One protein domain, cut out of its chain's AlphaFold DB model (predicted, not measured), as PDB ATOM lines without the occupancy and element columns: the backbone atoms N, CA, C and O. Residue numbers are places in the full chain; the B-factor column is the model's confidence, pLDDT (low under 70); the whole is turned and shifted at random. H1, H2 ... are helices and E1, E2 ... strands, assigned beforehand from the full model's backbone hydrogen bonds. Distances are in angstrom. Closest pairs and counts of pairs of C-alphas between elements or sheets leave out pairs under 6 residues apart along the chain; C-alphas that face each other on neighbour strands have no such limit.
ATOM      1  N   VAL A   8       9.663 -23.674  10.475       92.75
ATOM      2  CA  VAL A   8      10.496 -24.439   9.538       92.75
ATOM      3  C   VAL A   8      10.475 -23.783   8.166       92.75
ATOM      4  O   VAL A   8       9.419 -23.403   7.661       92.75
ATOM      5  N   CYS A   9      11.643 -23.677   7.535       95.50
ATOM      6  CA  CYS A   9      11.756 -23.240   6.148       95.50
ATOM      7  C   CYS A   9      12.355 -24.337   5.266       95.50
ATOM      8  O   CYS A   9      13.369 -24.927   5.630       95.50
ATOM      9  N   ILE A  10      11.792 -24.552   4.076       94.56
ATOM     10  CA  ILE A  10      12.422 -25.330   3.000       94.56
ATOM     11  C   ILE A  10      12.788 -24.380   1.860       94.56
ATOM     12  O   ILE A  10      11.936 -23.663   1.343       94.56
ATOM     13  N   VAL A  11      14.052 -24.376   1.450       94.62
ATOM     14  CA  VAL A  11      14.530 -23.663   0.263       94.62
ATOM     15  C   VAL A  11      14.662 -24.656  -0.882       94.62
ATOM     16  O   VAL A  11      15.483 -25.572  -0.825       94.62
ATOM     17  N   ILE A  12      13.869 -24.455  -1.931       90.50
ATOM     18  CA  ILE A  12      13.884 -25.266  -3.147       90.50
ATOM     19  C   ILE A  12      14.685 -24.506  -4.205       90.50
ATOM     20  O   ILE A  12      14.178 -23.561  -4.819       90.50
ATOM     21  N   SER A  13      15.946 -24.907  -4.395       82.25
ATOM     22  CA  SER A  13      16.856 -24.284  -5.373       82.25
ATOM     23  C   SER A  13      16.903 -24.981  -6.723       82.25
ATOM     24  O   SER A  13      17.459 -24.448  -7.682       82.25
ATOM     25  N   TYR A  14      16.315 -26.167  -6.809       74.00
ATOM     26  CA  TYR A  14      16.248 -26.935  -8.032       74.00
ATOM     27  C   TYR A  14      15.125 -27.964  -7.956       74.00
ATOM     28  O   TYR A  14      14.822 -28.499  -6.886       74.00
ATOM     29  N   TYR A  15      14.525 -28.253  -9.106       67.38
ATOM     30  CA  TYR A  15      13.477 -29.251  -9.236       67.38
ATOM     31  C   TYR A  15      13.834 -30.259 -10.327       67.38
ATOM     32  O   TYR A  15      13.772 -29.958 -11.522       67.38
ATOM     33  N   PHE A  16      14.166 -31.478  -9.899       65.19
ATOM     34  CA  PHE A  16      14.329 -32.614 -10.796       65.19
ATOM     35  C   PHE A  16      12.963 -33.031 -11.340       65.19
ATOM     36  O   PHE A  16      12.041 -33.318 -10.577       65.19
ATOM     37  N   ARG A  17      12.839 -33.153 -12.668       62.91
ATOM     38  CA  ARG A  17      11.672 -33.768 -13.326       62.91
ATOM     39  C   ARG A  17      11.705 -35.295 -13.186       62.91
ATOM     40  O   ARG A  17      11.681 -36.024 -14.172       62.91
ATOM     41  N   ASN A  18      11.796 -35.771 -11.951       74.12
ATOM     42  CA  ASN A  18      11.796 -37.180 -11.590       74.12
ATOM     43  C   ASN A  18      10.600 -37.439 -10.664       74.12
ATOM     44  O   ASN A  18      10.453 -36.781  -9.637       74.12
ATOM     45  N   ILE A  19       9.744 -38.396 -11.031       78.88
ATOM     46  CA  ILE A  19       8.519 -38.717 -10.283       78.88
ATOM     47  C   ILE A  19       8.848 -39.133  -8.842       78.88
ATOM     48  O   ILE A  19       8.229 -38.626  -7.912       78.88
ATOM     49  N   LYS A  20       9.880 -39.967  -8.640       81.44
ATOM     50  CA  LYS A  20      10.307 -40.407  -7.302       81.44
ATOM     51  C   LYS A  20      10.778 -39.224  -6.450       81.44
ATOM     52  O   LYS A  20      10.489 -39.167  -5.259       81.44
ATOM     53  N   PHE A  21      11.477 -38.261  -7.054       83.00
ATOM     54  CA  PHE A  21      11.903 -37.039  -6.362       83.00
ATOM     55  C   PHE A  21      10.711 -36.195  -5.900       83.00
ATOM     56  O   PHE A  21      10.662 -35.783  -4.744       83.00
ATOM     57  N   GLU A  22       9.744 -35.962  -6.793       82.62
ATOM     58  CA  GLU A  22       8.530 -35.192  -6.502       82.62
ATOM     59  C   GLU A  22       7.711 -35.852  -5.384       82.62
ATOM     60  O   GLU A  22       7.342 -35.186  -4.419       82.62
ATOM     61  N   GLU A  23       7.505 -37.169  -5.455       85.06
ATOM     62  CA  GLU A  23       6.825 -37.936  -4.406       85.06
ATOM     63  C   GLU A  23       7.534 -37.820  -3.053       85.06
ATOM     64  O   GLU A  23       6.889 -37.569  -2.032       85.06
ATOM     65  N   ASN A  24       8.859 -37.966  -3.031       86.62
ATOM     66  CA  ASN A  24       9.649 -37.871  -1.807       86.62
ATOM     67  C   ASN A  24       9.630 -36.456  -1.210       86.62
ATOM     68  O   ASN A  24       9.465 -36.303   0.001       86.62
ATOM     69  N   LEU A  25       9.714 -35.415  -2.042       86.75
ATOM     70  CA  LEU A  25       9.594 -34.030  -1.593       86.75
ATOM     71  C   LEU A  25       8.211 -33.746  -0.988       86.75
ATOM     72  O   LEU A  25       8.119 -33.146   0.083       86.75
ATOM     73  N   LEU A  26       7.135 -34.211  -1.629       86.94
ATOM     74  CA  LEU A  26       5.775 -34.042  -1.110       86.94
ATOM     75  C   LEU A  26       5.568 -34.799   0.208       86.94
ATOM     76  O   LEU A  26       4.892 -34.287   1.098       86.94
ATOM     77  N   LYS A  27       6.165 -35.986   0.380       86.62
ATOM     78  CA  LYS A  27       6.151 -36.700   1.670       86.62
ATOM     79  C   LYS A  27       6.800 -35.867   2.779       86.62
ATOM     80  O   LYS A  27       6.199 -35.731   3.842       86.62
ATOM     81  N   ILE A  28       7.969 -35.271   2.521       88.44
ATOM     82  CA  ILE A  28       8.667 -34.399   3.481       88.44
ATOM     83  C   ILE A  28       7.797 -33.190   3.854       88.44
ATOM     84  O   ILE A  28       7.572 -32.935   5.036       88.44
ATOM     85  N   ILE A  29       7.276 -32.471   2.854       89.06
ATOM     86  CA  ILE A  29       6.433 -31.281   3.056       89.06
ATOM     87  C   ILE A  29       5.214 -31.623   3.919       89.06
ATOM     88  O   ILE A  29       4.942 -30.932   4.902       89.06
ATOM     89  N   ASN A  30       4.521 -32.717   3.592       85.81
ATOM     90  CA  ASN A  30       3.349 -33.155   4.339       85.81
ATOM     91  C   ASN A  30       3.701 -33.469   5.794       85.81
ATOM     92  O   ASN A  30       3.067 -32.913   6.685       85.81
ATOM     93  N   GLN A  31       4.736 -34.276   6.050       85.50
ATOM     94  CA  GLN A  31       5.122 -34.626   7.421       85.50
ATOM     95  C   GLN A  31       5.514 -33.404   8.264       85.50
ATOM     96  O   GLN A  31       5.136 -33.327   9.431       85.50
ATOM     97  N   ILE A  32       6.218 -32.424   7.687       87.25
ATOM     98  CA  ILE A  32       6.611 -31.206   8.411       87.25
ATOM     99  C   ILE A  32       5.392 -30.324   8.711       87.25
ATOM    100  O   ILE A  32       5.246 -29.851   9.837       87.25
ATOM    101  N   SER A  33       4.507 -30.124   7.731       86.56
ATOM    102  CA  SER A  33       3.367 -29.198   7.829       86.56
ATOM    103  C   SER A  33       2.254 -29.625   8.799       86.56
ATOM    104  O   SER A  33       1.389 -28.812   9.117       86.56
ATOM    105  N   ILE A  34       2.254 -30.881   9.269       83.12
ATOM    106  CA  ILE A  34       1.252 -31.389  10.225       83.12
ATOM    107  C   ILE A  34       1.430 -30.754  11.610       83.12
ATOM    108  O   ILE A  34       0.439 -30.429  12.259       83.12
ATOM    109  N   GLU A  35       2.677 -30.592  12.060       79.50
ATOM    110  CA  GLU A  35       3.014 -30.179  13.434       79.50
ATOM    111  C   GLU A  35       3.725 -28.810  13.494       79.50
ATOM    112  O   GLU A  35       4.027 -28.329  14.585       79.50
ATOM    113  N   ASN A  36       4.030 -28.188  12.346       84.25
ATOM    114  CA  ASN A  36       4.907 -27.014  12.269       84.25
ATOM    115  C   ASN A  36       4.399 -25.954  11.290       84.25
ATOM    116  O   ASN A  36       3.766 -26.262  10.275       84.25
ATOM    117  N   ASN A  37       4.798 -24.706  11.533       88.75
ATOM    118  CA  ASN A  37       4.618 -23.618  10.582       88.75
ATOM    119  C   ASN A  37       5.677 -23.721   9.486       88.75
ATOM    120  O   ASN A  37       6.868 -23.513   9.728       88.75
ATOM    121  N   LEU A  38       5.236 -24.052   8.272       92.00
ATOM    122  CA  LEU A  38       6.116 -24.287   7.135       92.00
ATOM    123  C   LEU A  38       6.106 -23.102   6.164       92.00
ATOM    124  O   LEU A  38       5.071 -22.748   5.596       92.00
ATOM    125  N   THR A  39       7.292 -22.550   5.917       94.19
ATOM    126  CA  THR A  39       7.566 -21.654   4.788       94.19
ATOM    127  C   THR A  39       8.358 -22.394   3.714       94.19
ATOM    128  O   THR A  39       9.314 -23.103   4.014       94.19
ATOM    129  N   ILE A  40       7.994 -22.220   2.446       94.00
ATOM    130  CA  ILE A  40       8.754 -22.728   1.305       94.00
ATOM    131  C   ILE A  40       9.199 -21.548   0.451       94.00
ATOM    132  O   ILE A  40       8.378 -20.747   0.002       94.00
ATOM    133  N   ILE A  41      10.507 -21.456   0.219       93.94
ATOM    134  CA  ILE A  41      11.118 -20.438  -0.631       93.94
ATOM    135  C   ILE A  41      11.611 -21.101  -1.909       93.94
ATOM    136  O   ILE A  41      12.499 -21.953  -1.879       93.94
ATOM    137  N   PHE A  42      11.075 -20.670  -3.044       91.75
ATOM    138  CA  PHE A  42      11.570 -21.054  -4.360       91.75
ATOM    139  C   PHE A  42      12.686 -20.100  -4.778       91.75
ATOM    140  O   PHE A  42      12.438 -18.913  -5.011       91.75
ATOM    141  N   SER A  43      13.919 -20.604  -4.860       87.25
ATOM    142  CA  SER A  43      15.081 -19.814  -5.286       87.25
ATOM    143  C   SER A  43      15.487 -20.043  -6.747       87.25
ATOM    144  O   SER A  43      16.282 -19.262  -7.283       87.25
ATOM    145  N   CYS A  44      14.905 -21.046  -7.415       76.94
ATOM    146  CA  CYS A  44      14.958 -21.233  -8.866       76.94
ATOM    147  C   CYS A  44      13.719 -20.681  -9.579       76.94
ATOM    148  O   CYS A  44      12.700 -20.398  -8.957       76.94
ATOM    149  N   GLU A  45      13.814 -20.535 -10.901       67.88
ATOM    150  CA  GLU A  45      12.709 -20.068 -11.754       67.88
ATOM    151  C   GLU A  45      11.966 -21.233 -12.425       67.88
ATOM    152  O   GLU A  45      10.783 -21.126 -12.744       67.88
ATOM    153  N   ASP A  46      12.630 -22.378 -12.583       65.69
ATOM    154  CA  ASP A  46      12.101 -23.501 -13.346       65.69
ATOM    155  C   ASP A  46      11.032 -24.284 -12.578       65.69
ATOM    156  O   ASP A  46      11.259 -24.781 -11.478       65.69
ATOM    157  N   ASN A  47       9.867 -24.460 -13.212       64.19
ATOM    158  CA  ASN A  47       8.747 -25.290 -12.743       64.19
ATOM    159  C   ASN A  47       8.173 -24.914 -11.357       64.19
ATOM    160  O   ASN A  47       7.415 -25.700 -10.782       64.19
ATOM    161  N   VAL A  48       8.463 -23.704 -10.859       73.00
ATOM    162  CA  VAL A  48       7.923 -23.170  -9.595       73.00
ATOM    163  C   VAL A  48       6.400 -23.232  -9.576       73.00
ATOM    164  O   VAL A  48       5.817 -23.703  -8.606       73.00
ATOM    165  N   GLU A  49       5.754 -22.840 -10.676       78.62
ATOM    166  CA  GLU A  49       4.294 -22.778 -10.758       78.62
ATOM    167  C   GLU A  49       3.642 -24.165 -10.653       78.62
ATOM    168  O   GLU A  49       2.607 -24.325 -10.009       78.62
ATOM    169  N   LYS A  50       4.263 -25.205 -11.230       77.56
ATOM    170  CA  LYS A  50       3.758 -26.584 -11.125       77.56
ATOM    171  C   LYS A  50       3.804 -27.059  -9.671       77.56
ATOM    172  O   LYS A  50       2.793 -27.521  -9.151       77.56
ATOM    173  N   LEU A  51       4.964 -26.931  -9.023       77.06
ATOM    174  CA  LEU A  51       5.161 -27.305  -7.619       77.06
ATOM    175  C   LEU A  51       4.235 -26.525  -6.687       77.06
ATOM    176  O   LEU A  51       3.582 -27.121  -5.834       77.06
ATOM    177  N   LYS A  52       4.144 -25.208  -6.884       81.25
ATOM    178  CA  LYS A  52       3.263 -24.315  -6.131       81.25
ATOM    179  C   LYS A  52       1.813 -24.795  -6.187       81.25
ATOM    180  O   LYS A  52       1.224 -25.045  -5.142       81.25
ATOM    181  N   ASN A  53       1.294 -25.060  -7.387       81.00
ATOM    182  CA  ASN A  53      -0.060 -25.586  -7.575       81.00
ATOM    183  C   ASN A  53      -0.295 -26.943  -6.888       81.00
ATOM    184  O   ASN A  53      -1.413 -27.237  -6.467       81.00
ATOM    185  N   ILE A  54       0.724 -27.802  -6.803       79.94
ATOM    186  CA  ILE A  54       0.617 -29.093  -6.110       79.94
ATOM    187  C   ILE A  54       0.569 -28.885  -4.592       79.94
ATOM    188  O   ILE A  54      -0.270 -29.484  -3.925       79.94
ATOM    189  N   ILE A  55       1.433 -28.022  -4.058       83.00
ATOM    190  CA  ILE A  55       1.544 -27.760  -2.618       83.00
ATOM    191  C   ILE A  55       0.304 -27.016  -2.097       83.00
ATOM    192  O   ILE A  55      -0.248 -27.396  -1.066       83.00
ATOM    193  N   GLU A  56      -0.197 -26.019  -2.831       81.81
ATOM    194  CA  GLU A  56      -1.406 -25.263  -2.461       81.81
ATOM    195  C   GLU A  56      -2.655 -26.150  -2.382       81.81
ATOM    196  O   GLU A  56      -3.534 -25.918  -1.553       81.81
ATOM    197  N   LYS A  57      -2.726 -27.212  -3.199       75.75
ATOM    198  CA  LYS A  57      -3.804 -28.209  -3.123       75.75
ATOM    199  C   LYS A  57      -3.725 -29.094  -1.877       75.75
ATOM    200  O   LYS A  57      -4.739 -29.681  -1.511       75.75
ATOM    201  N   GLN A  58      -2.550 -29.226  -1.258       70.62
ATOM    202  CA  GLN A  58      -2.343 -30.091  -0.093       70.62
ATOM    203  C   GLN A  58      -2.637 -29.376   1.229       70.62
ATOM    204  O   GLN A  58      -3.217 -29.984   2.125       70.62
ATOM    205  N   SER A  59      -2.268 -28.100   1.367       71.50
ATOM    206  CA  SER A  59      -2.523 -27.340   2.594       71.50
ATOM    207  C   SER A  59      -2.462 -25.832   2.365       71.50
ATOM    208  O   SER A  59      -1.472 -25.309   1.860       71.50
ATOM    209  N   SER A  60      -3.485 -25.111   2.832       64.81
ATOM    210  CA  SER A  60      -3.504 -23.640   2.844       64.81
ATOM    211  C   SER A  60      -2.670 -23.023   3.975       64.81
ATOM    212  O   SER A  60      -2.530 -21.803   4.028       64.81
ATOM    213  N   LYS A  61      -2.113 -23.843   4.882       76.25
ATOM    214  CA  LYS A  61      -1.269 -23.379   5.996       76.25
ATOM    215  C   LYS A  61       0.190 -23.127   5.599       76.25
ATOM    216  O   LYS A  61       0.939 -22.564   6.389       76.25
ATOM    217  N   ILE A  62       0.612 -23.552   4.406       89.31
ATOM    218  CA  ILE A  62       2.002 -23.426   3.954       89.31
ATOM    219  C   ILE A  62       2.213 -22.045   3.328       89.31
ATOM    220  O   ILE A  62       1.539 -21.676   2.367       89.31
ATOM    221  N   LYS A  63       3.190 -21.291   3.838       91.25
ATOM    222  CA  LYS A  63       3.577 -19.999   3.261       91.25
ATOM    223  C   LYS A  63       4.531 -20.220   2.093       91.25
ATOM    224  O   LYS A  63       5.615 -20.763   2.276       91.25
ATOM    225  N   LEU A  64       4.162 -19.758   0.903       91.44
ATOM    226  CA  LEU A  64       4.987 -19.870  -0.300       91.44
ATOM    227  C   LEU A  64       5.574 -18.508  -0.667       91.44
ATOM    228  O   LEU A  64       4.851 -17.515  -0.691       91.44
ATOM    229  N   LEU A  65       6.874 -18.468  -0.954       91.56
ATOM    230  CA  LEU A  65       7.594 -17.261  -1.358       91.56
ATOM    231  C   LEU A  65       8.466 -17.543  -2.579       91.56
ATOM    232  O   LEU A  65       9.134 -18.577  -2.652       91.56
ATOM    233  N   ASN A  66       8.525 -16.600  -3.513       90.94
ATOM    234  CA  ASN A  66       9.568 -16.588  -4.534       90.94
ATOM    235  C   ASN A  66      10.751 -15.733  -4.060       90.94
ATOM    236  O   ASN A  66      10.555 -14.652  -3.508       90.94
ATOM    237  N   ILE A  67      11.994 -16.151  -4.320       90.25
ATOM    238  CA  ILE A  67      13.175 -15.356  -3.945       90.25
ATOM    239  C   ILE A  67      13.152 -13.940  -4.538       90.25
ATOM    240  O   ILE A  67      13.643 -13.010  -3.910       90.25
ATOM    241  N   LYS A  68      12.533 -13.740  -5.708       89.06
ATOM    242  CA  LYS A  68      12.372 -12.413  -6.325       89.06
ATOM    243  C   LYS A  68      11.431 -11.498  -5.542       89.06
ATOM    244  O   LYS A  68      11.471 -10.287  -5.734       89.06
ATOM    245  N   GLU A  69      10.579 -12.047  -4.681       89.06
ATOM    246  CA  GLU A  69       9.656 -11.290  -3.831       89.06
ATOM    247  C   GLU A  69      10.333 -10.810  -2.541       89.06
ATOM    248  O   GLU A  69       9.911  -9.791  -1.988       89.06
ATOM    249  N   ILE A  70      11.407 -11.489  -2.125       90.81
ATOM    250  CA  ILE A  70      12.191 -11.201  -0.922       90.81
ATOM    251  C   ILE A  70      12.922  -9.859  -1.070       90.81
ATOM    252  O   ILE A  70      13.632  -9.619  -2.051       90.81
ATOM    253  N   GLU A  71      12.754  -8.978  -0.083       92.75
ATOM    254  CA  GLU A  71      13.322  -7.626  -0.086       92.75
ATOM    255  C   GLU A  71      14.849  -7.655  -0.176       92.75
ATOM    256  O   GLU A  71      15.427  -6.955  -1.001       92.75
ATOM    257  N   GLU A  72      15.503  -8.553   0.557       94.00
ATOM    258  CA  GLU A  72      16.957  -8.720   0.553       94.00
ATOM    259  C   GLU A  72      17.507  -9.102  -0.826       94.00
ATOM    260  O   GLU A  72      18.635  -8.746  -1.163       94.00
ATOM    261  N   PHE A  73      16.729  -9.811  -1.650       91.69
ATOM    262  CA  PHE A  73      17.127 -10.107  -3.025       91.69
ATOM    263  C   PHE A  73      16.985  -8.873  -3.922       91.69
ATOM    264  O   PHE A  73      17.895  -8.572  -4.700       91.69
ATOM    265  N   LYS A  74      15.878  -8.129  -3.780       91.19
ATOM    266  CA  LYS A  74      15.630  -6.867  -4.499       91.19
ATOM    267  C   LYS A  74      16.675  -5.807  -4.152       91.19
ATOM    268  O   LYS A  74      17.171  -5.125  -5.042       91.19
ATOM    269  N   GLU A  75      17.080  -5.719  -2.886       89.31
ATOM    270  CA  GLU A  75      18.133  -4.815  -2.413       89.31
ATOM    271  C   GLU A  75      19.485  -5.072  -3.097       89.31
ATOM    272  O   GLU A  75      20.319  -4.168  -3.158       89.31
ATOM    273  N   LEU A  76      19.742  -6.294  -3.565       88.06
ATOM    274  CA  LEU A  76      20.968  -6.668  -4.274       88.06
ATOM    275  C   LEU A  76      20.845  -6.493  -5.790       88.06
ATOM    276  O   LEU A  76      21.814  -6.737  -6.516       88.06
ATOM    277  N   ASP A  77      19.671  -6.128  -6.299       82.19
ATOM    278  CA  ASP A  77      19.466  -5.935  -7.724       82.19
ATOM    279  C   ASP A  77      20.086  -4.634  -8.232       82.19
ATOM    280  O   ASP A  77      20.116  -3.622  -7.536       82.19
ATOM    281  N   GLY A  78      20.721  -4.698  -9.404       77.38
ATOM    282  CA  GLY A  78      21.532  -3.600  -9.946       77.38
ATOM    283  C   GLY A  78      22.822  -3.269  -9.172       77.38
ATOM    284  O   GLY A  78      23.627  -2.473  -9.655       77.38
ATOM    285  N   LYS A  79      23.077  -3.878  -8.002       84.81
ATOM    286  CA  LYS A  79      24.320  -3.668  -7.243       84.81
ATOM    287  C   LYS A  79      25.482  -4.453  -7.840       84.81
ATOM    288  O   LYS A  79      25.363  -5.630  -8.178       84.81
ATOM    289  N   ARG A  80      26.655  -3.816  -7.881       86.62
ATOM    290  CA  ARG A  80      27.908  -4.466  -8.273       86.62
ATOM    291  C   ARG A  80      28.464  -5.294  -7.111       86.62
ATOM    292  O   ARG A  80      28.999  -4.737  -6.151       86.62
ATOM    293  N   LEU A  81      28.347  -6.616  -7.219       88.69
ATOM    294  CA  LEU A  81      28.876  -7.591  -6.263       88.69
ATOM    295  C   LEU A  81      30.076  -8.300  -6.900       88.69
ATOM    296  O   LEU A  81      29.924  -9.011  -7.886       88.69
ATOM    297  N   ASN A  82      31.276  -8.068  -6.372       87.12
ATOM    298  CA  ASN A  82      32.506  -8.674  -6.874       87.12
ATOM    299  C   ASN A  82      32.872  -9.897  -6.023       87.12
ATOM    300  O   ASN A  82      32.871  -9.794  -4.801       87.12
ATOM    301  N   GLY A  83      33.273 -10.999  -6.661       82.44
ATOM    302  CA  GLY A  83      33.807 -12.191  -5.983       82.44
ATOM    303  C   GLY A  83      32.821 -13.352  -5.828       82.44
ATOM    304  O   GLY A  83      33.254 -14.446  -5.494       82.44
ATOM    305  N   ILE A  84      31.537 -13.154  -6.141       86.75
ATOM    306  CA  ILE A  84      30.496 -14.192  -6.066       86.75
ATOM    307  C   ILE A  84      29.786 -14.398  -7.406       86.75
ATOM    308  O   ILE A  84      29.653 -13.468  -8.200       86.75
ATOM    309  N   SER A  85      29.280 -15.613  -7.624       85.12
ATOM    310  CA  SER A  85      28.459 -15.968  -8.785       85.12
ATOM    311  C   SER A  85      27.001 -15.495  -8.638       85.12
ATOM    312  O   SER A  85      26.577 -15.001  -7.586       85.12
ATOM    313  N   LYS A  86      26.181 -15.710  -9.680       84.75
ATOM    314  CA  LYS A  86      24.722 -15.491  -9.616       84.75
ATOM    315  C   LYS A  86      24.056 -16.312  -8.504       84.75
ATOM    316  O   LYS A  86      23.160 -15.805  -7.832       84.75
ATOM    317  N   ASP A  87      24.501 -17.548  -8.287       88.50
ATOM    318  CA  ASP A  87      24.005 -18.386  -7.191       88.50
ATOM    319  C   ASP A  87      24.513 -17.900  -5.830       88.50
ATOM    320  O   ASP A  87      23.749 -17.854  -4.866       88.50
ATOM    321  N   GLY A  88      25.739 -17.371  -5.779       91.19
ATOM    322  CA  GLY A  88      26.248 -16.657  -4.609       91.19
ATOM    323  C   GLY A  88      25.372 -15.462  -4.205       91.19
ATOM    324  O   GLY A  88      25.105 -15.281  -3.018       91.19
ATOM    325  N   LYS A  89      24.834 -14.691  -5.168       92.19
ATOM    326  CA  LYS A  89      23.883 -13.592  -4.884       92.19
ATOM    327  C   LYS A  89      22.599 -14.113  -4.232       92.19
ATOM    328  O   LYS A  89      22.127 -13.512  -3.269       92.19
ATOM    329  N   ARG A  90      22.043 -15.227  -4.727       92.88
ATOM    330  CA  ARG A  90      20.857 -15.874  -4.130       92.88
ATOM    331  C   ARG A  90      21.149 -16.365  -2.718       92.88
ATOM    332  O   ARG A  90      20.387 -16.068  -1.805       92.88
ATOM    333  N   SER A  91      22.283 -17.038  -2.535       95.50
ATOM    334  CA  SER A  91      22.733 -17.510  -1.227       95.50
ATOM    335  C   SER A  91      22.866 -16.365  -0.218       95.50
ATOM    336  O   SER A  91      22.358 -16.460   0.898       95.50
ATOM    337  N   TYR A  92      23.477 -15.245  -0.616       96.06
ATOM    338  CA  TYR A  92      23.630 -14.084   0.260       96.06
ATOM    339  C   TYR A  92      22.289 -13.403   0.579       96.06
ATOM    340  O   TYR A  92      22.071 -12.976   1.712       96.06
ATOM    341  N   ALA A  93      21.364 -13.326  -0.384       95.50
ATOM    342  CA  ALA A  93      20.009 -12.825  -0.139       95.50
ATOM    343  C   ALA A  93      19.266 -13.688   0.893       95.50
ATOM    344  O   ALA A  93      18.713 -13.156   1.853       95.50
ATOM    345  N   LEU A  94      19.315 -15.016   0.733       96.25
ATOM    346  CA  LEU A  94      18.724 -15.974   1.670       96.25
ATOM    347  C   LEU A  94      19.346 -15.852   3.065       96.25
ATOM    348  O   LEU A  94      18.622 -15.794   4.053       96.25
ATOM    349  N   PHE A  95      20.671 -15.733   3.155       96.62
ATOM    350  CA  PHE A  95      21.367 -15.466   4.415       96.62
ATOM    351  C   PHE A  95      20.830 -14.214   5.128       96.62
ATOM    352  O   PHE A  95      20.526 -14.268   6.323       96.62
ATOM    353  N   ASN A  96      20.687 -13.092   4.415       96.00
ATOM    354  CA  ASN A  96      20.167 -11.858   5.009       96.00
ATOM    355  C   ASN A  96      18.697 -12.012   5.430       96.00
ATOM    356  O   ASN A  96      18.336 -11.574   6.523       96.00
ATOM    357  N   TYR A  97      17.883 -12.686   4.611       96.44
ATOM    358  CA  TYR A  97      16.487 -12.985   4.924       96.44
ATOM    359  C   TYR A  97      16.373 -13.806   6.214       96.44
ATOM    360  O   TYR A  97      15.682 -13.405   7.150       96.44
ATOM    361  N   PHE A  98      17.111 -14.912   6.328       96.31
ATOM    362  CA  PHE A  98      17.101 -15.751   7.529       96.31
ATOM    363  C   PHE A  98      17.733 -15.069   8.745       96.31
ATOM    364  O   PHE A  98      17.379 -15.372   9.877       96.31
ATOM    365  N   SER A  99      18.638 -14.110   8.549       93.19
ATOM    366  CA  SER A  99      19.183 -13.321   9.663       93.19
ATOM    367  C   SER A  99      18.148 -12.370  10.281       93.19
ATOM    368  O   SER A  99      18.335 -11.928  11.414       93.19
ATOM    369  N   ARG A 100      17.072 -12.043   9.549       92.75
ATOM    370  CA  ARG A 100      15.968 -11.173   9.992       92.75
ATOM    371  C   ARG A 100      14.698 -11.947  10.369       92.75
ATOM    372  O   ARG A 100      13.823 -11.383  11.016       92.75
ATOM    373  N   ASN A 101      14.599 -13.221   9.987       91.38
ATOM    374  CA  ASN A 101      13.438 -14.079  10.220       91.38
ATOM    375  C   ASN A 101      13.869 -15.329  10.998       91.38
ATOM    376  O   ASN A 101      14.678 -16.113  10.510       91.38
ATOM    377  N   LEU A 102      13.333 -15.516  12.205       87.19
ATOM    378  CA  LEU A 102      13.709 -16.634  13.070       87.19
ATOM    379  C   LEU A 102      13.071 -17.939  12.584       87.19
ATOM    380  O   LEU A 102      11.850 -18.043  12.499       87.19
ATOM    381  N   TYR A 103      13.916 -18.932  12.313       91.88
ATOM    382  CA  TYR A 103      13.520 -20.309  12.042       91.88
ATOM    383  C   TYR A 103      14.269 -21.246  12.986       91.88
ATOM    384  O   TYR A 103      15.463 -21.057  13.245       91.88
ATOM    385  N   ASP A 104      13.578 -22.276  13.463       90.31
ATOM    386  CA  ASP A 104      14.173 -23.357  14.248       90.31
ATOM    387  C   ASP A 104      14.989 -24.284  13.340       90.31
ATOM    388  O   ASP A 104      16.079 -24.731  13.701       90.31
ATOM    389  N   SER A 105      14.481 -24.536  12.128       92.62
ATOM    390  CA  SER A 105      15.125 -25.366  11.109       92.62
ATOM    391  C   SER A 105      14.985 -24.776   9.713       92.62
ATOM    392  O   SER A 105      13.905 -24.350   9.305       92.62
ATOM    393  N   ILE A 106      16.079 -24.804   8.954       95.56
ATOM    394  CA  ILE A 106      16.126 -24.419   7.547       95.56
ATOM    395  C   ILE A 106      16.696 -25.592   6.755       95.56
ATOM    396  O   ILE A 106      17.828 -26.023   6.976       95.56
ATOM    397  N   LEU A 107      15.898 -26.107   5.828       95.19
ATOM    398  CA  LEU A 107      16.243 -27.214   4.952       95.19
ATOM    399  C   LEU A 107      16.560 -26.643   3.573       95.19
ATOM    400  O   LEU A 107      15.693 -26.056   2.933       95.19
ATOM    401  N   PHE A 108      17.785 -26.815   3.099       94.69
ATOM    402  CA  PHE A 108      18.187 -26.389   1.763       94.69
ATOM    403  C   PHE A 108      18.255 -27.596   0.841       94.69
ATOM    404  O   PHE A 108      19.100 -28.467   1.024       94.69
ATOM    405  N   MET A 109      17.402 -27.632  -0.179       90.50
ATOM    406  CA  MET A 109      17.608 -28.509  -1.330       90.50
ATOM    407  C   MET A 109      18.678 -27.875  -2.196       90.50
ATOM    408  O   MET A 109      18.336 -27.111  -3.094       90.50
ATOM    409  N   ASP A 110      19.946 -28.059  -1.840       79.19
ATOM    410  CA  ASP A 110      21.026 -27.219  -2.350       79.19
ATOM    411  C   ASP A 110      21.656 -27.776  -3.631       79.19
ATOM    412  O   ASP A 110      22.393 -28.760  -3.602       79.19
ATOM    413  N   ARG A 111      21.375 -27.078  -4.733       82.25
ATOM    414  CA  ARG A 111      22.110 -27.091  -5.992       82.25
ATOM    415  C   ARG A 111      22.429 -25.632  -6.320       82.25
ATOM    416  O   ARG A 111      21.536 -24.801  -6.474       82.25
ATOM    417  N   GLY A 112      23.706 -25.303  -6.437       85.31
ATOM    418  CA  GLY A 112      24.215 -23.945  -6.620       85.31
ATOM    419  C   GLY A 112      24.812 -23.305  -5.361       85.31
ATOM    420  O   GLY A 112      25.224 -22.149  -5.420       85.31
ATOM    421  N   GLY A 113      24.858 -24.000  -4.222       91.44
ATOM    422  CA  GLY A 113      25.435 -23.476  -2.979       91.44
ATOM    423  C   GLY A 113      24.571 -22.390  -2.326       91.44
ATOM    424  O   GLY A 113      25.083 -21.417  -1.779       91.44
ATOM    425  N   HIS A 114      23.245 -22.493  -2.392       93.75
ATOM    426  CA  HIS A 114      22.310 -21.524  -1.813       93.75
ATOM    427  C   HIS A 114      22.385 -21.499  -0.281       93.75
ATOM    428  O   HIS A 114      22.196 -20.432   0.308       93.75
ATOM    429  N   ALA A 115      22.762 -22.605   0.367       95.62
ATOM    430  CA  ALA A 115      22.994 -22.640   1.812       95.62
ATOM    431  C   ALA A 115      24.322 -21.980   2.232       95.62
ATOM    432  O   ALA A 115      24.516 -21.698   3.417       95.62
ATOM    433  N   PHE A 116      25.219 -21.704   1.275       96.56
ATOM    434  CA  PHE A 116      26.626 -21.386   1.515       96.56
ATOM    435  C   PHE A 116      26.842 -20.264   2.530       96.56
ATOM    436  O   PHE A 116      27.492 -20.484   3.548       96.56
ATOM    437  N   HIS A 117      26.259 -19.082   2.316       97.44
ATOM    438  CA  HIS A 117      26.462 -17.940   3.215       97.44
ATOM    439  C   HIS A 117      25.859 -18.172   4.606       97.44
ATOM    440  O   HIS A 117      26.429 -17.726   5.601       97.44
ATOM    441  N   SER A 118      24.741 -18.898   4.700       97.31
ATOM    442  CA  SER A 118      24.109 -19.231   5.982       97.31
ATOM    443  C   SER A 118      24.971 -20.207   6.784       97.31
ATOM    444  O   SER A 118      25.228 -19.983   7.968       97.31
ATOM    445  N   ILE A 119      25.491 -21.247   6.127       96.06
ATOM    446  CA  ILE A 119      26.418 -22.210   6.733       96.06
ATOM    447  C   ILE A 119      27.742 -21.524   7.084       96.06
ATOM    448  O   ILE A 119      28.250 -21.712   8.186       96.06
ATOM    449  N   GLN A 120      28.278 -20.673   6.206       96.19
ATOM    450  CA  GLN A 120      29.502 -19.916   6.462       96.19
ATOM    451  C   GLN A 120      29.341 -19.003   7.682       96.19
ATOM    452  O   GLN A 120      30.169 -19.053   8.591       96.19
ATOM    453  N   ALA A 121      28.246 -18.239   7.762       96.69
ATOM    454  CA  ALA A 121      27.924 -17.381   8.901       96.69
ATOM    455  C   ALA A 121      27.788 -18.170  10.214       96.69
ATOM    456  O   ALA A 121      28.255 -17.717  11.266       96.69
ATOM    457  N   LYS A 122      27.182 -19.362  10.154       94.12
ATOM    458  CA  LYS A 122      27.071 -20.272  11.298       94.12
ATOM    459  C   LYS A 122      28.428 -20.809  11.738       94.12
ATOM    460  O   LYS A 122      28.743 -20.802  12.927       94.12
ATOM    461  N   ASN A 123      29.255 -21.214  10.783       92.88
ATOM    462  CA  ASN A 123      30.590 -21.750  11.021       92.88
ATOM    463  C   ASN A 123      31.552 -20.742  11.639       92.88
ATOM    464  O   ASN A 123      32.411 -21.143  12.418       92.88
ATOM    465  N   VAL A 124      31.424 -19.456  11.302       93.56
ATOM    466  CA  VAL A 124      32.215 -18.390  11.936       93.56
ATOM    467  C   VAL A 124      31.563 -17.830  13.209       93.56
ATOM    468  O   VAL A 124      32.158 -16.995  13.880       93.56
ATOM    469  N   GLY A 125      30.358 -18.282  13.574       91.62
ATOM    470  CA  GLY A 125      29.700 -17.933  14.839       91.62
ATOM    471  C   GLY A 125      29.016 -16.565  14.878       91.62
ATOM    472  O   GLY A 125      28.814 -16.002  15.964       91.62
ATOM    473  N   ILE A 126      28.654 -16.002  13.718       92.50
ATOM    474  CA  ILE A 126      27.967 -14.699  13.653       92.50
ATOM    475  C   ILE A 126      26.442 -14.809  13.585       92.50
ATOM    476  O   ILE A 126      25.772 -13.855  13.972       92.50
ATOM    477  N   ALA A 127      25.898 -15.940  13.128       92.62
ATOM    478  CA  ALA A 127      24.459 -16.154  12.968       92.62
ATOM    479  C   ALA A 127      24.079 -17.637  13.148       92.62
ATOM    480  O   ALA A 127      24.945 -18.504  13.161       92.62
ATOM    481  N   PHE A 128      22.780 -17.922  13.290       92.12
ATOM    482  CA  PHE A 128      22.201 -19.282  13.274       92.12
ATOM    483  C   PHE A 128      22.714 -20.260  14.340       92.12
ATOM    484  O   PHE A 128      22.616 -21.473  14.169       92.12
ATOM    485  N   ASN A 129      23.228 -19.767  15.471       84.94
ATOM    486  CA  ASN A 129      23.704 -20.639  16.553       84.94
ATOM    487  C   ASN A 129      22.606 -21.567  17.105       84.94
ATOM    488  O   ASN A 129      22.916 -22.682  17.511       84.94
ATOM    489  N   ASN A 130      21.344 -21.124  17.064       84.88
ATOM    490  CA  ASN A 130      20.180 -21.874  17.546       84.88
ATOM    491  C   ASN A 130      19.286 -22.417  16.417       84.88
ATOM    492  O   ASN A 130      18.262 -23.020  16.705       84.88
ATOM    493  N   THR A 131      19.654 -22.212  15.149       90.00
ATOM    494  CA  THR A 131      18.880 -22.670  13.984       90.00
ATOM    495  C   THR A 131      19.572 -23.877  13.376       90.00
ATOM    496  O   THR A 131      20.768 -23.801  13.094       90.00
ATOM    497  N   LYS A 132      18.864 -24.978  13.134       89.81
ATOM    498  CA  LYS A 132      19.409 -26.129  12.403       89.81
ATOM    499  C   LYS A 132      19.424 -25.830  10.903       89.81
ATOM    500  O   LYS A 132      18.429 -25.376  10.351       89.81
ATOM    501  N   ILE A 133      20.550 -26.072  10.245       93.56
ATOM    502  CA  ILE A 133      20.717 -25.959   8.798       93.56
ATOM    503  C   ILE A 133      20.973 -27.361   8.253       93.56
ATOM    504  O   ILE A 133      22.032 -27.952   8.480       93.56
ATOM    505  N   ILE A 134      19.984 -27.887   7.539       93.19
ATOM    506  CA  ILE A 134      19.967 -29.245   7.003       93.19
ATOM    507  C   ILE A 134      20.063 -29.158   5.487       93.19
ATOM    508  O   ILE A 134      19.334 -28.395   4.855       93.19
ATOM    509  N   LEU A 135      20.941 -29.958   4.898       93.31
ATOM    510  CA  LEU A 135      20.992 -30.113   3.451       93.31
ATOM    511  C   LEU A 135      20.128 -31.287   3.026       93.31
ATOM    512  O   LEU A 135      20.316 -32.404   3.495       93.31
ATOM    513  N   LEU A 136      19.206 -31.026   2.113       91.31
ATOM    514  CA  LEU A 136      18.483 -32.036   1.365       91.31
ATOM    515  C   LEU A 136      19.264 -32.294   0.069       91.31
ATOM    516  O   LEU A 136      19.093 -31.592  -0.926       91.31
ATOM    517  N   GLY A 137      20.181 -33.258   0.116       87.12
ATOM    518  CA  GLY A 137      21.115 -33.563  -0.958       87.12
ATOM    519  C   GLY A 137      20.410 -34.147  -2.178       87.12
ATOM    520  O   GLY A 137      19.942 -35.288  -2.156       87.12
ATOM    521  N   CYS A 138      20.344 -33.349  -3.241       81.56
ATOM    522  CA  CYS A 138      19.750 -33.710  -4.526       81.56
ATOM    523  C   CYS A 138      20.783 -33.821  -5.664       81.56
ATOM    524  O   CYS A 138      20.403 -34.071  -6.799       81.56
ATOM    525  N   GLY A 139      22.078 -33.715  -5.348       80.81
ATOM    526  CA  GLY A 139      23.180 -33.742  -6.313       80.81
ATOM    527  C   GLY A 139      23.839 -32.369  -6.454       80.81
ATOM    528  O   GLY A 139      23.190 -31.340  -6.296       80.81
ATOM    529  N   THR A 140      25.150 -32.355  -6.691       84.00
ATOM    530  CA  THR A 140      25.907 -31.132  -7.011       84.00
ATOM    531  C   THR A 140      25.768 -30.794  -8.492       84.00
ATOM    532  O   THR A 140      25.432 -31.658  -9.308       84.00
ATOM    533  N   ARG A 141      26.115 -29.564  -8.884       81.00
ATOM    534  CA  ARG A 141      26.239 -29.213 -10.305       81.00
ATOM    535  C   ARG A 141      27.218 -30.142 -11.025       81.00
ATOM    536  O   ARG A 141      26.927 -30.611 -12.123       81.00
ATOM    537  N   ARG A 142      28.334 -30.477 -10.374       82.69
ATOM    538  CA  ARG A 142      29.328 -31.411 -10.912       82.69
ATOM    539  C   ARG A 142      28.757 -32.807 -11.163       82.69
ATOM    540  O   ARG A 142      29.007 -33.384 -12.217       82.69
ATOM    541  N   TYR A 143      27.986 -33.340 -10.215       84.44
ATOM    542  CA  TYR A 143      27.323 -34.638 -10.354       84.44
ATOM    543  C   TYR A 143      26.422 -34.683 -11.591       84.44
ATOM    544  O   TYR A 143      26.459 -35.640 -12.363       84.44
ATOM    545  N   GLU A 144      25.620 -33.642 -11.800       79.44
ATOM    546  CA  GLU A 144      24.727 -33.568 -12.954       79.44
ATOM    547  C   GLU A 144      25.488 -33.434 -14.271       79.44
ATOM    548  O   GLU A 144      25.190 -34.164 -15.211       79.44
ATOM    549  N   ASN A 145      26.490 -32.554 -14.328       77.38
ATOM    550  CA  ASN A 145      27.309 -32.358 -15.523       77.38
ATOM    551  C   ASN A 145      27.982 -33.668 -15.964       77.38
ATOM    552  O   ASN A 145      27.944 -34.025 -17.143       77.38
ATOM    553  N   GLU A 146      28.552 -34.417 -15.010       81.31
ATOM    554  CA  GLU A 146      29.179 -35.719 -15.270       81.31
ATOM    555  C   GLU A 146      28.163 -36.753 -15.793       81.31
ATOM    556  O   GLU A 146      28.504 -37.546 -16.673       81.31
ATOM    557  N   ASN A 147      26.916 -36.733 -15.310       78.81
ATOM    558  CA  ASN A 147      25.868 -37.661 -15.754       78.81
ATOM    559  C   ASN A 147      25.213 -37.272 -17.087       78.81
ATOM    560  O   ASN A 147      24.839 -38.151 -17.861       78.81
ATOM    561  N   ASN A 148      25.085 -35.975 -17.369       75.69
ATOM    562  CA  ASN A 148      24.494 -35.468 -18.609       75.69
ATOM    563  C   ASN A 148      25.516 -35.353 -19.754       75.69
ATOM    564  O   ASN A 148      25.131 -35.030 -20.875       75.69
ATOM    565  N   LEU A 149      26.804 -35.631 -19.492       67.00
ATOM    566  CA  LEU A 149      27.917 -35.415 -20.430       67.00
ATOM    567  C   LEU A 149      27.989 -33.961 -20.934       67.00
ATOM    568  O   LEU A 149      28.416 -33.697 -22.060       67.00
ATOM    569  N   GLU A 150      27.568 -33.014 -20.096       60.84
ATOM    570  CA  GLU A 150      27.581 -31.590 -20.408       60.84
ATOM    571  C   GLU A 150      28.929 -30.982 -20.001       60.84
ATOM    572  O   GLU A 150      29.347 -31.050 -18.845       60.84
ATOM    573  N   PHE A 151      29.619 -30.374 -20.969       53.97
ATOM    574  CA  PHE A 151      30.794 -29.543 -20.714       53.97
ATOM    575  C   PHE A 151      30.358 -28.082 -20.631       53.97
ATOM    576  O   PHE A 151      29.786 -27.544 -21.579       53.97
ATOM    577  N   ASN A 152      30.625 -27.446 -19.493       56.47
ATOM    578  CA  ASN A 152      30.183 -26.081 -19.242       56.47
ATOM    579  C   ASN A 152      30.991 -25.024 -20.005       56.47
ATOM    580  O   ASN A 152      32.188 -25.169 -20.254       56.47
ATOM    581  N   ASN A 153      30.317 -23.915 -20.319       53.53
ATOM    582  CA  ASN A 153      30.897 -22.784 -21.046       53.53
ATOM    583  C   ASN A 153      31.755 -21.854 -20.162       53.53
ATOM    584  O   ASN A 153      32.500 -21.046 -20.711       53.53
ATOM    585  N   ASP A 154      31.657 -21.942 -18.825       68.38
ATOM    586  CA  ASP A 154      32.402 -21.085 -17.891       68.38
ATOM    587  C   ASP A 154      33.018 -21.872 -16.712       68.38
ATOM    588  O   ASP A 154      32.465 -21.917 -15.608       68.38
ATOM    589  N   PRO A 155      34.190 -22.498 -16.921       69.62
ATOM    590  CA  PRO A 155      34.793 -23.394 -15.934       69.62
ATOM    591  C   PRO A 155      35.206 -22.689 -14.633       69.62
ATOM    592  O   PRO A 155      35.354 -23.341 -13.599       69.62
ATOM    593  N   LEU A 156      35.397 -21.366 -14.658       70.19
ATOM    594  CA  LEU A 156      35.849 -20.595 -13.502       70.19
ATOM    595  C   LEU A 156      34.719 -20.400 -12.489       70.19
ATOM    596  O   LEU A 156      34.888 -20.689 -11.302       70.19
ATOM    597  N   TRP A 157      33.559 -19.926 -12.954       75.56
ATOM    598  CA  TRP A 157      32.403 -19.726 -12.080       75.56
ATOM    599  C   TRP A 157      31.799 -21.039 -11.607       75.56
ATOM    600  O   TRP A 157      31.315 -21.096 -10.477       75.56
ATOM    601  N   ASP A 158      31.859 -22.091 -12.419       76.69
ATOM    602  CA  ASP A 158      31.400 -23.404 -11.980       76.69
ATOM    603  C   ASP A 158      32.297 -23.990 -10.900       76.69
ATOM    604  O   ASP A 158      31.769 -24.422  -9.884       76.69
ATOM    605  N   SER A 159      33.623 -23.881 -11.022       80.44
ATOM    606  CA  SER A 159      34.540 -24.312  -9.954       80.44
ATOM    607  C   SER A 159      34.245 -23.608  -8.620       80.44
ATOM    608  O   SER A 159      34.325 -24.214  -7.553       80.44
ATOM    609  N   LEU A 160      33.861 -22.325  -8.662       82.88
ATOM    610  CA  LEU A 160      33.434 -21.586  -7.470       82.88
ATOM    611  C   LEU A 160      32.113 -22.101  -6.894       82.88
ATOM    612  O   LEU A 160      31.976 -22.208  -5.677       82.88
ATOM    613  N   VAL A 161      31.134 -22.396  -7.750       86.69
ATOM    614  CA  VAL A 161      29.841 -22.944  -7.322       86.69
ATOM    615  C   VAL A 161      30.015 -24.346  -6.741       86.69
ATOM    616  O   VAL A 161      29.487 -24.609  -5.665       86.69
ATOM    617  N   GLU A 162      30.796 -25.204  -7.392       86.56
ATOM    618  CA  GLU A 162      31.124 -26.550  -6.918       86.56
ATOM    619  C   GLU A 162      31.799 -26.500  -5.546       86.56
ATOM    620  O   GLU A 162      31.386 -27.207  -4.628       86.56
ATOM    621  N   TRP A 163      32.764 -25.593  -5.352       89.56
ATOM    622  CA  TRP A 163      33.386 -25.403  -4.042       89.56
ATOM    623  C   TRP A 163      32.373 -24.967  -2.973       89.56
ATOM    624  O   TRP A 163      32.406 -25.474  -1.851       89.56
ATOM    625  N   CYS A 164      31.449 -24.058  -3.301       93.00
ATOM    626  CA  CYS A 164      30.382 -23.647  -2.384       93.00
ATOM    627  C   CYS A 164      29.451 -24.815  -2.025       93.00
ATOM    628  O   CYS A 164      29.096 -24.967  -0.858       93.00
ATOM    629  N   GLU A 165      29.070 -25.649  -2.997       91.62
ATOM    630  CA  GLU A 165      28.259 -26.849  -2.766       91.62
ATOM    631  C   GLU A 165      28.996 -27.848  -1.863       91.62
ATOM    632  O   GLU A 165      28.451 -28.286  -0.849       91.62
ATOM    633  N   GLU A 166      30.257 -28.170  -2.166       90.81
ATOM    634  CA  GLU A 166      31.086 -29.047  -1.330       90.81
ATOM    635  C   GLU A 166      31.256 -28.490   0.088       90.81
ATOM    636  O   GLU A 166      31.179 -29.231   1.076       90.81
ATOM    637  N   TYR A 167      31.435 -27.172   0.212       92.69
ATOM    638  CA  TYR A 167      31.471 -26.497   1.501       92.69
ATOM    639  C   TYR A 167      30.165 -26.710   2.265       92.69
ATOM    640  O   TYR A 167      30.221 -27.029   3.454       92.69
ATOM    641  N   CYS A 168      29.008 -26.575   1.612       93.94
ATOM    642  CA  CYS A 168      27.714 -26.861   2.219       93.94
ATOM    643  C   CYS A 168      27.670 -28.305   2.740       93.94
ATOM    644  O   CYS A 168      27.463 -28.502   3.939       93.94
ATOM    645  N   TYR A 169      27.940 -29.302   1.889       91.44
ATOM    646  CA  TYR A 169      27.900 -30.727   2.257       91.44
ATOM    647  C   TYR A 169      28.792 -31.071   3.456       91.44
ATOM    648  O   TYR A 169      28.428 -31.885   4.306       91.44
ATOM    649  N   LYS A 170      29.964 -30.438   3.545       91.12
ATOM    650  CA  LYS A 170      30.924 -30.656   4.631       91.12
ATOM    651  C   LYS A 170      30.517 -30.004   5.953       91.12
ATOM    652  O   LYS A 170      31.003 -30.424   7.002       91.12
ATOM    653  N   ASN A 171      29.713 -28.945   5.917       92.00
ATOM    654  CA  ASN A 171      29.553 -28.042   7.055       92.00
ATOM    655  C   ASN A 171      28.107 -27.827   7.519       92.00
ATOM    656  O   ASN A 171      27.908 -27.143   8.523       92.00
ATOM    657  N   SER A 172      27.103 -28.378   6.836       92.50
ATOM    658  CA  SER A 172      25.745 -28.401   7.380       92.50
ATOM    659  C   SER A 172      25.694 -29.194   8.690       92.50
ATOM    660  O   SER A 172      26.567 -30.021   8.979       92.50
ATOM    661  N   ASP A 173      24.657 -28.945   9.497       90.19
ATOM    662  CA  ASP A 173      24.457 -29.720  10.724       90.19
ATOM    663  C   ASP A 173      24.099 -31.175  10.402       90.19
ATOM    664  O   ASP A 173      24.381 -32.069  11.193       90.19
ATOM    665  N   LYS A 174      23.462 -31.396   9.245       89.31
ATOM    666  CA  LYS A 174      23.044 -32.708   8.757       89.31
ATOM    667  C   LYS A 174      22.901 -32.718   7.243       89.31
ATOM    668  O   LYS A 174      22.604 -31.674   6.644       89.31
ATOM    669  N   VAL A 175      23.056 -33.891   6.637       91.50
ATOM    670  CA  VAL A 175      22.767 -34.105   5.219       91.50
ATOM    671  C   VAL A 175      21.796 -35.272   5.051       91.50
ATOM    672  O   VAL A 175      22.066 -36.392   5.474       91.50
ATOM    673  N   ILE A 176      20.659 -35.013   4.412       91.56
ATOM    674  CA  ILE A 176      19.648 -36.012   4.065       91.56
ATOM    675  C   ILE A 176      19.658 -36.177   2.551       91.56
ATOM    676  O   ILE A 176      19.335 -35.243   1.824       91.56
ATOM    677  N   MET A 177      20.033 -37.352   2.073       90.62
ATOM    678  CA  MET A 177      20.210 -37.629   0.650       90.62
ATOM    679  C   MET A 177      18.957 -38.262   0.065       90.62
ATOM    680  O   MET A 177      18.430 -39.227   0.619       90.62
ATOM    681  N   PHE A 178      18.504 -37.753  -1.081       88.50
ATOM    682  CA  PHE A 178      17.356 -38.332  -1.781       88.50
ATOM    683  C   PHE A 178      17.658 -39.709  -2.378       88.50
ATOM    684  O   PHE A 178      16.757 -40.544  -2.450       88.50
ATOM    685  N   PHE A 179      18.897 -39.936  -2.823       86.88
ATOM    686  CA  PHE A 179      19.263 -41.109  -3.610       86.88
ATOM    687  C   PHE A 179      20.652 -41.651  -3.233       86.88
ATOM    688  O   PHE A 179      21.570 -40.892  -2.915       86.88
ATOM    689  N   GLU A 180      20.794 -42.978  -3.260       89.94
ATOM    690  CA  GLU A 180      22.022 -43.698  -2.890       89.94
ATOM    691  C   GLU A 180      23.148 -43.543  -3.929       89.94
ATOM    692  O   GLU A 180      24.328 -43.525  -3.584       89.94
ATOM    693  N   ASP A 181      22.809 -43.370  -5.205       89.25
ATOM    694  CA  ASP A 181      23.769 -43.107  -6.284       89.25
ATOM    695  C   ASP A 181      24.572 -41.815  -6.054       89.25
ATOM    696  O   ASP A 181      25.789 -41.810  -6.255       89.25
ATOM    697  N   ILE A 182      23.936 -40.757  -5.542       88.62
ATOM    698  CA  ILE A 182      24.603 -39.504  -5.164       88.62
ATOM    699  C   ILE A 182      25.583 -39.745  -4.011       88.62
ATOM    700  O   ILE A 182      26.704 -39.237  -4.040       88.62
ATOM    701  N   VAL A 183      25.206 -40.553  -3.013       90.62
ATOM    702  CA  VAL A 183      26.102 -40.928  -1.902       90.62
ATOM    703  C   VAL A 183      27.333 -41.659  -2.434       90.62
ATOM    704  O   VAL A 183      28.467 -41.307  -2.104       90.62
ATOM    705  N   ASN A 184      27.120 -42.631  -3.321       91.25
ATOM    706  CA  ASN A 184      28.197 -43.368  -3.975       91.25
ATOM    707  C   ASN A 184      29.108 -42.445  -4.796       91.25
ATOM    708  O   ASN A 184      30.334 -42.593  -4.767       91.25
ATOM    709  N   TRP A 185      28.533 -41.460  -5.488       90.56
ATOM    710  CA  TRP A 185      29.296 -40.454  -6.218       90.56
ATOM    711  C   TRP A 185      30.134 -39.572  -5.283       90.56
ATOM    712  O   TRP A 185      31.335 -39.434  -5.509       90.56
ATOM    713  N   LEU A 186      29.564 -39.051  -4.192       89.06
ATOM    714  CA  LEU A 186      30.296 -38.246  -3.205       89.06
ATOM    715  C   LEU A 186      31.479 -39.022  -2.610       89.06
ATOM    716  O   LEU A 186      32.593 -38.497  -2.537       89.06
ATOM    717  N   HIS A 187      31.273 -40.299  -2.266       90.31
ATOM    718  CA  HIS A 187      32.342 -41.188  -1.804       90.31
ATOM    719  C   HIS A 187      33.435 -41.376  -2.861       90.31
ATOM    720  O   HIS A 187      34.622 -41.272  -2.542       90.31
ATOM    721  N   LYS A 188      33.058 -41.594  -4.129       89.75
ATOM    722  CA  LYS A 188      34.002 -41.711  -5.251       89.75
ATOM    723  C   LYS A 188      34.839 -40.440  -5.429       89.75
ATOM    724  O   LYS A 188      36.044 -40.542  -5.656       89.75
ATOM    725  N   GLN A 189      34.228 -39.265  -5.278       85.88
ATOM    726  CA  GLN A 189      34.913 -37.968  -5.350       85.88
ATOM    727  C   GLN A 189      35.663 -37.596  -4.062       85.88
ATOM    728  O   GLN A 189      36.367 -36.591  -4.032       85.88
ATOM    729  N   LYS A 190      35.561 -38.413  -3.002       87.62
ATOM    730  CA  LYS A 190      36.149 -38.161  -1.674       87.62
ATOM    731  C   LYS A 190      35.636 -36.873  -1.016       87.62
ATOM    732  O   LYS A 190      36.333 -36.284  -0.185       87.62
ATOM    733  N   ILE A 191      34.415 -36.460  -1.351       85.12
ATOM    734  CA  ILE A 191      33.748 -35.331  -0.706       85.12
ATOM    735  C   ILE A 191      33.308 -35.784   0.688       85.12
ATOM    736  O   ILE A 191      32.625 -36.793   0.852       85.12
ATOM    737  N   LYS A 192      33.751 -35.053   1.715       85.19
ATOM    738  CA  LYS A 192      33.387 -35.327   3.110       85.19
ATOM    739  C   LYS A 192      32.053 -34.665   3.426       85.19
ATOM    740  O   LYS A 192      31.893 -33.480   3.146       85.19
ATOM    741  N   CYS A 193      31.162 -35.387   4.093       84.50
ATOM    742  CA  CYS A 193      29.908 -34.839   4.600       84.50
ATOM    743  C   CYS A 193      29.726 -35.198   6.077       84.50
ATOM    744  O   CYS A 193      30.199 -36.245   6.524       84.50
ATOM    745  N   ASN A 194      29.028 -34.339   6.818       74.12
ATOM    746  CA  ASN A 194      28.621 -34.634   8.191       74.12
ATOM    747  C   ASN A 194      27.288 -35.392   8.187       74.12
ATOM    748  O   ASN A 194      26.372 -34.985   7.478       74.12
ATOM    749  N   ASP A 195      27.188 -36.454   8.995       78.50
ATOM    750  CA  ASP A 195      25.945 -37.193   9.294       78.50
ATOM    751  C   ASP A 195      25.029 -37.398   8.067       78.50
ATOM    752  O   ASP A 195      23.936 -36.832   7.983       78.50
ATOM    753  N   ILE A 196      25.506 -38.170   7.078       87.00
ATOM    754  CA  ILE A 196      24.697 -38.533   5.906       87.00
ATOM    755  C   ILE A 196      23.643 -39.558   6.325       87.00
ATOM    756  O   ILE A 196      23.984 -40.642   6.795       87.00
ATOM    757  N   LYS A 197      22.373 -39.253   6.055       89.00
ATOM    758  CA  LYS A 197      21.268 -40.215   6.108       89.00
ATOM    759  C   LYS A 197      20.568 -40.316   4.758       89.00
ATOM    760  O   LYS A 197      20.385 -39.303   4.081       89.00
ATOM    761  N   LEU A 198      20.132 -41.514   4.378       90.12
ATOM    762  CA  LEU A 198      19.253 -41.695   3.223       90.12
ATOM    763  C   LEU A 198      17.810 -41.356   3.604       90.12
ATOM    764  O   LEU A 198      17.329 -41.732   4.672       90.12
ATOM    765  N   LEU A 199      17.112 -40.647   2.718       88.88
ATOM    766  CA  LEU A 199      15.725 -40.250   2.941       88.88
ATOM    767  C   LEU A 199      14.796 -41.463   3.073       88.88
ATOM    768  O   LEU A 199      13.945 -41.470   3.955       88.88
ATOM    769  N   ASP A 200      14.978 -42.483   2.230       85.38
ATOM    770  CA  ASP A 200      14.153 -43.697   2.267       85.38
ATOM    771  C   ASP A 200      14.299 -44.405   3.638       85.38
ATOM    772  O   ASP A 200      13.300 -44.788   4.239       85.38
ATOM    773  N   GLU A 201      15.504 -44.441   4.229       85.19
ATOM    774  CA  GLU A 201      15.721 -45.000   5.575       85.19
ATOM    775  C   GLU A 201      15.017 -44.206   6.683       85.19
ATOM    776  O   GLU A 201      14.511 -44.796   7.640       85.19
ATOM    777  N   ILE A 202      14.997 -42.873   6.567       83.94
ATOM    778  CA  ILE A 202      14.288 -41.991   7.504       83.94
ATOM    779  C   ILE A 202      12.786 -42.250   7.405       83.94
ATOM    780  O   ILE A 202      12.142 -42.506   8.415       83.94
ATOM    781  N   LEU A 203      12.233 -42.229   6.191       80.38
ATOM    782  CA  LEU A 203      10.796 -42.388   5.974       80.38
ATOM    783  C   LEU A 203      10.284 -43.794   6.341       80.38
ATOM    784  O   LEU A 203       9.105 -43.928   6.660       80.38
ATOM    785  N   GLU A 204      11.138 -44.823   6.300       76.25
ATOM    786  CA  GLU A 204      10.796 -46.200   6.688       76.25
ATOM    787  C   GLU A 204      10.928 -46.479   8.196       76.25
ATOM    788  O   GLU A 204      10.118 -47.223   8.750       76.25
ATOM    789  N   LYS A 205      11.955 -45.932   8.867       66.56
ATOM    790  CA  LYS A 205      12.255 -46.235  10.283       66.56
ATOM    791  C   LYS A 205      11.713 -45.201  11.261       66.56
ATOM    792  O   LYS A 205      11.337 -45.552  12.378       66.56
ATOM    793  N   GLU A 206      11.724 -43.933  10.878       58.28
ATOM    794  CA  GLU A 206      11.317 -42.820  11.723       58.28
ATOM    795  C   GLU A 206       9.899 -42.426  11.286       58.28
ATOM    796  O   GLU A 206       9.695 -41.760  10.276       58.28
ATOM    797  N   ASN A 207       8.877 -42.831  12.051       54.84
ATOM    798  CA  ASN A 207       7.470 -42.502  11.759       54.84
ATOM    799  C   ASN A 207       7.175 -40.980  11.759       54.84
ATOM    800  O   ASN A 207       6.030 -40.581  11.538       54.84
ATOM    801  N   LYS A 208       8.179 -40.130  12.025       67.81
ATOM    802  CA  LYS A 208       8.087 -38.670  12.080       67.81
ATOM    803  C   LYS A 208       9.383 -38.001  11.603       67.81
ATOM    804  O   LYS A 208      10.305 -37.797  12.387       67.81
ATOM    805  N   PHE A 209       9.423 -37.540  10.349       77.94
ATOM    806  CA  PHE A 209      10.499 -36.671   9.838       77.94
ATOM    807  C   PHE A 209      10.671 -35.389  10.679       77.94
ATOM    808  O   PHE A 209      11.756 -34.807  10.711       77.94
ATOM    809  N   SER A 210       9.628 -34.964  11.411       71.38
ATOM    810  CA  SER A 210       9.703 -33.852  12.365       71.38
ATOM    811  C   SER A 210      10.738 -34.084  13.475       71.38
ATOM    812  O   SER A 210      11.373 -33.133  13.919       71.38
ATOM    813  N   GLU A 211      11.011 -35.326  13.879       73.56
ATOM    814  CA  GLU A 211      12.045 -35.606  14.884       73.56
ATOM    815  C   GLU A 211      13.449 -35.310  14.333       73.56
ATOM    816  O   GLU A 211      14.269 -34.697  15.016       73.56
ATOM    817  N   VAL A 212      13.702 -35.632  13.058       76.88
ATOM    818  CA  VAL A 212      14.994 -35.431  12.372       76.88
ATOM    819  C   VAL A 212      15.421 -33.977  12.342       76.88
ATOM    820  O   VAL A 212      16.612 -33.685  12.482       76.88
ATOM    821  N   ILE A 213      14.459 -33.078  12.139       78.38
ATOM    822  CA  ILE A 213      14.734 -31.651  12.003       78.38
ATOM    823  C   ILE A 213      14.956 -30.971  13.365       78.38
ATOM    824  O   ILE A 213      15.633 -29.951  13.420       78.38
ATOM    825  N   PHE A 214      14.510 -31.574  14.478       73.56
ATOM    826  CA  PHE A 214      14.589 -30.977  15.822       73.56
ATOM    827  C   PHE A 214      15.485 -31.715  16.840       73.56
ATOM    828  O   PHE A 214      15.457 -31.361  18.019       73.56
ATOM    829  N   PHE A 215      16.291 -32.709  16.440       62.28
ATOM    830  CA  PHE A 215      17.064 -33.536  17.389       62.28
ATOM    831  C   PHE A 215      18.061 -32.759  18.292       62.28
ATOM    832  O   PHE A 215      18.681 -31.764  17.895       62.28
TER     833      PHE A 215
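AT A GLANCE: This is residues 8 to 215 of the 602 residues of the protein "Putative glycosyltransferase EpsH" of Clostridium beijerinckii (UniProt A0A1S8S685). A twisted sheet of seven parallel strands makes the core, with H1, H2 and H10 over one face and H4, H5 and H7 packed together on the other side. H3 packs on H4, and H6 on H7. The printed part has 208 residues, with ten named helices and seven named strands in the order E1 H1 E2 H2 E3 H3 H4 E4 H5 E5 H6 H7 E6 H8 E7 H9 H10, a mixed class. The whole is compact, with a radius of gyration of the C-alphas of 16.2 A and spans of 43 by 40 by 36 A.

HOW THE PARTS SIT: Begin with the sheet, in order: E3, residues 63 to 66; E2, 37 to 42; E1, 8 to 12; E4, 105 to 109; E5, 132 to 137; E6, 174 to 177; E7, 196 to 198. Across it, look for these pairs within hydrogen-bond range: N 40 and O 63, 2.8 A; N 10 and O 39, 2.9 A; N 11 and O 107, 2.8 A; N 108 and O 134, 2.8 A; N 137 and O 176, 2.8 A; N 177 and O 197, 2.8 A. H1, residues 19 to 35, is over E1 and E4 at a height over the sheet of 10.6 A. On the same face H2, residues 48 to 58, is over E3 and E2 at a height of 10.2 A. H10, residues 209 to 214, also on that face, touches residues 28 to 35 of H1; the closest C-alphas are those of Ile 32 and Ser 210, 5.7 A. H9, residues 199 to 205, is on the sheet and near H1, with 8 pairs of C-alphas within 10 A. H5, residues 116 to 123, H7, residues 155 to 171, and H8, residues 180 to 188, only graze the sheet. H5 touches H4, residues 86 to 100, at a steep tilt of 47 degrees, closest at the C-alphas of Phe 95 and Ser 118, 4.9 A. It also touches residues 164 to 171 of H7, closest at Phe 116 and Cys 168, C-alphas 5.6 A apart. H3, residues 71 to 74, touches H4, and H6, residues 141 to 148, touches residues 158 to 162 of H7; the closest C-alphas are Phe 73 and Ala 93, 4.9 A, and Arg 141 and Glu 162, 6.5 A. E1, H1, E2 is for instance a strand-helix-strand unit, two parallel neighbour strands joined through a helix, with a right-handed crossover. Every O i to N i+4 pair is within hydrogen-bond range in H4 to H9; H1 has 12 of 13, H2 5 of 7, H10 0 of 2 but 2 of 3 O i to N i+3 pairs, and H3 is too short.

IN THESE COORDINATES: Find C-alpha 8 at (10.496, -24.439, 9.538), where E1 begins. H1 runs 25.8 A, H7 24.0 A and H4 21.9 A. H10 ends at C-alpha 214, (14.589, -30.977, 15.822).

THE WHOLE: The C-alphas of Arg 80 and Lys 205 are the two farthest apart, 48.3 A. The printed part has no cut; the link H3 to H4, 11 residues, is long. The mean pLDDT of the printed part is 85.0, and residues 149 to 155 are among those under 70.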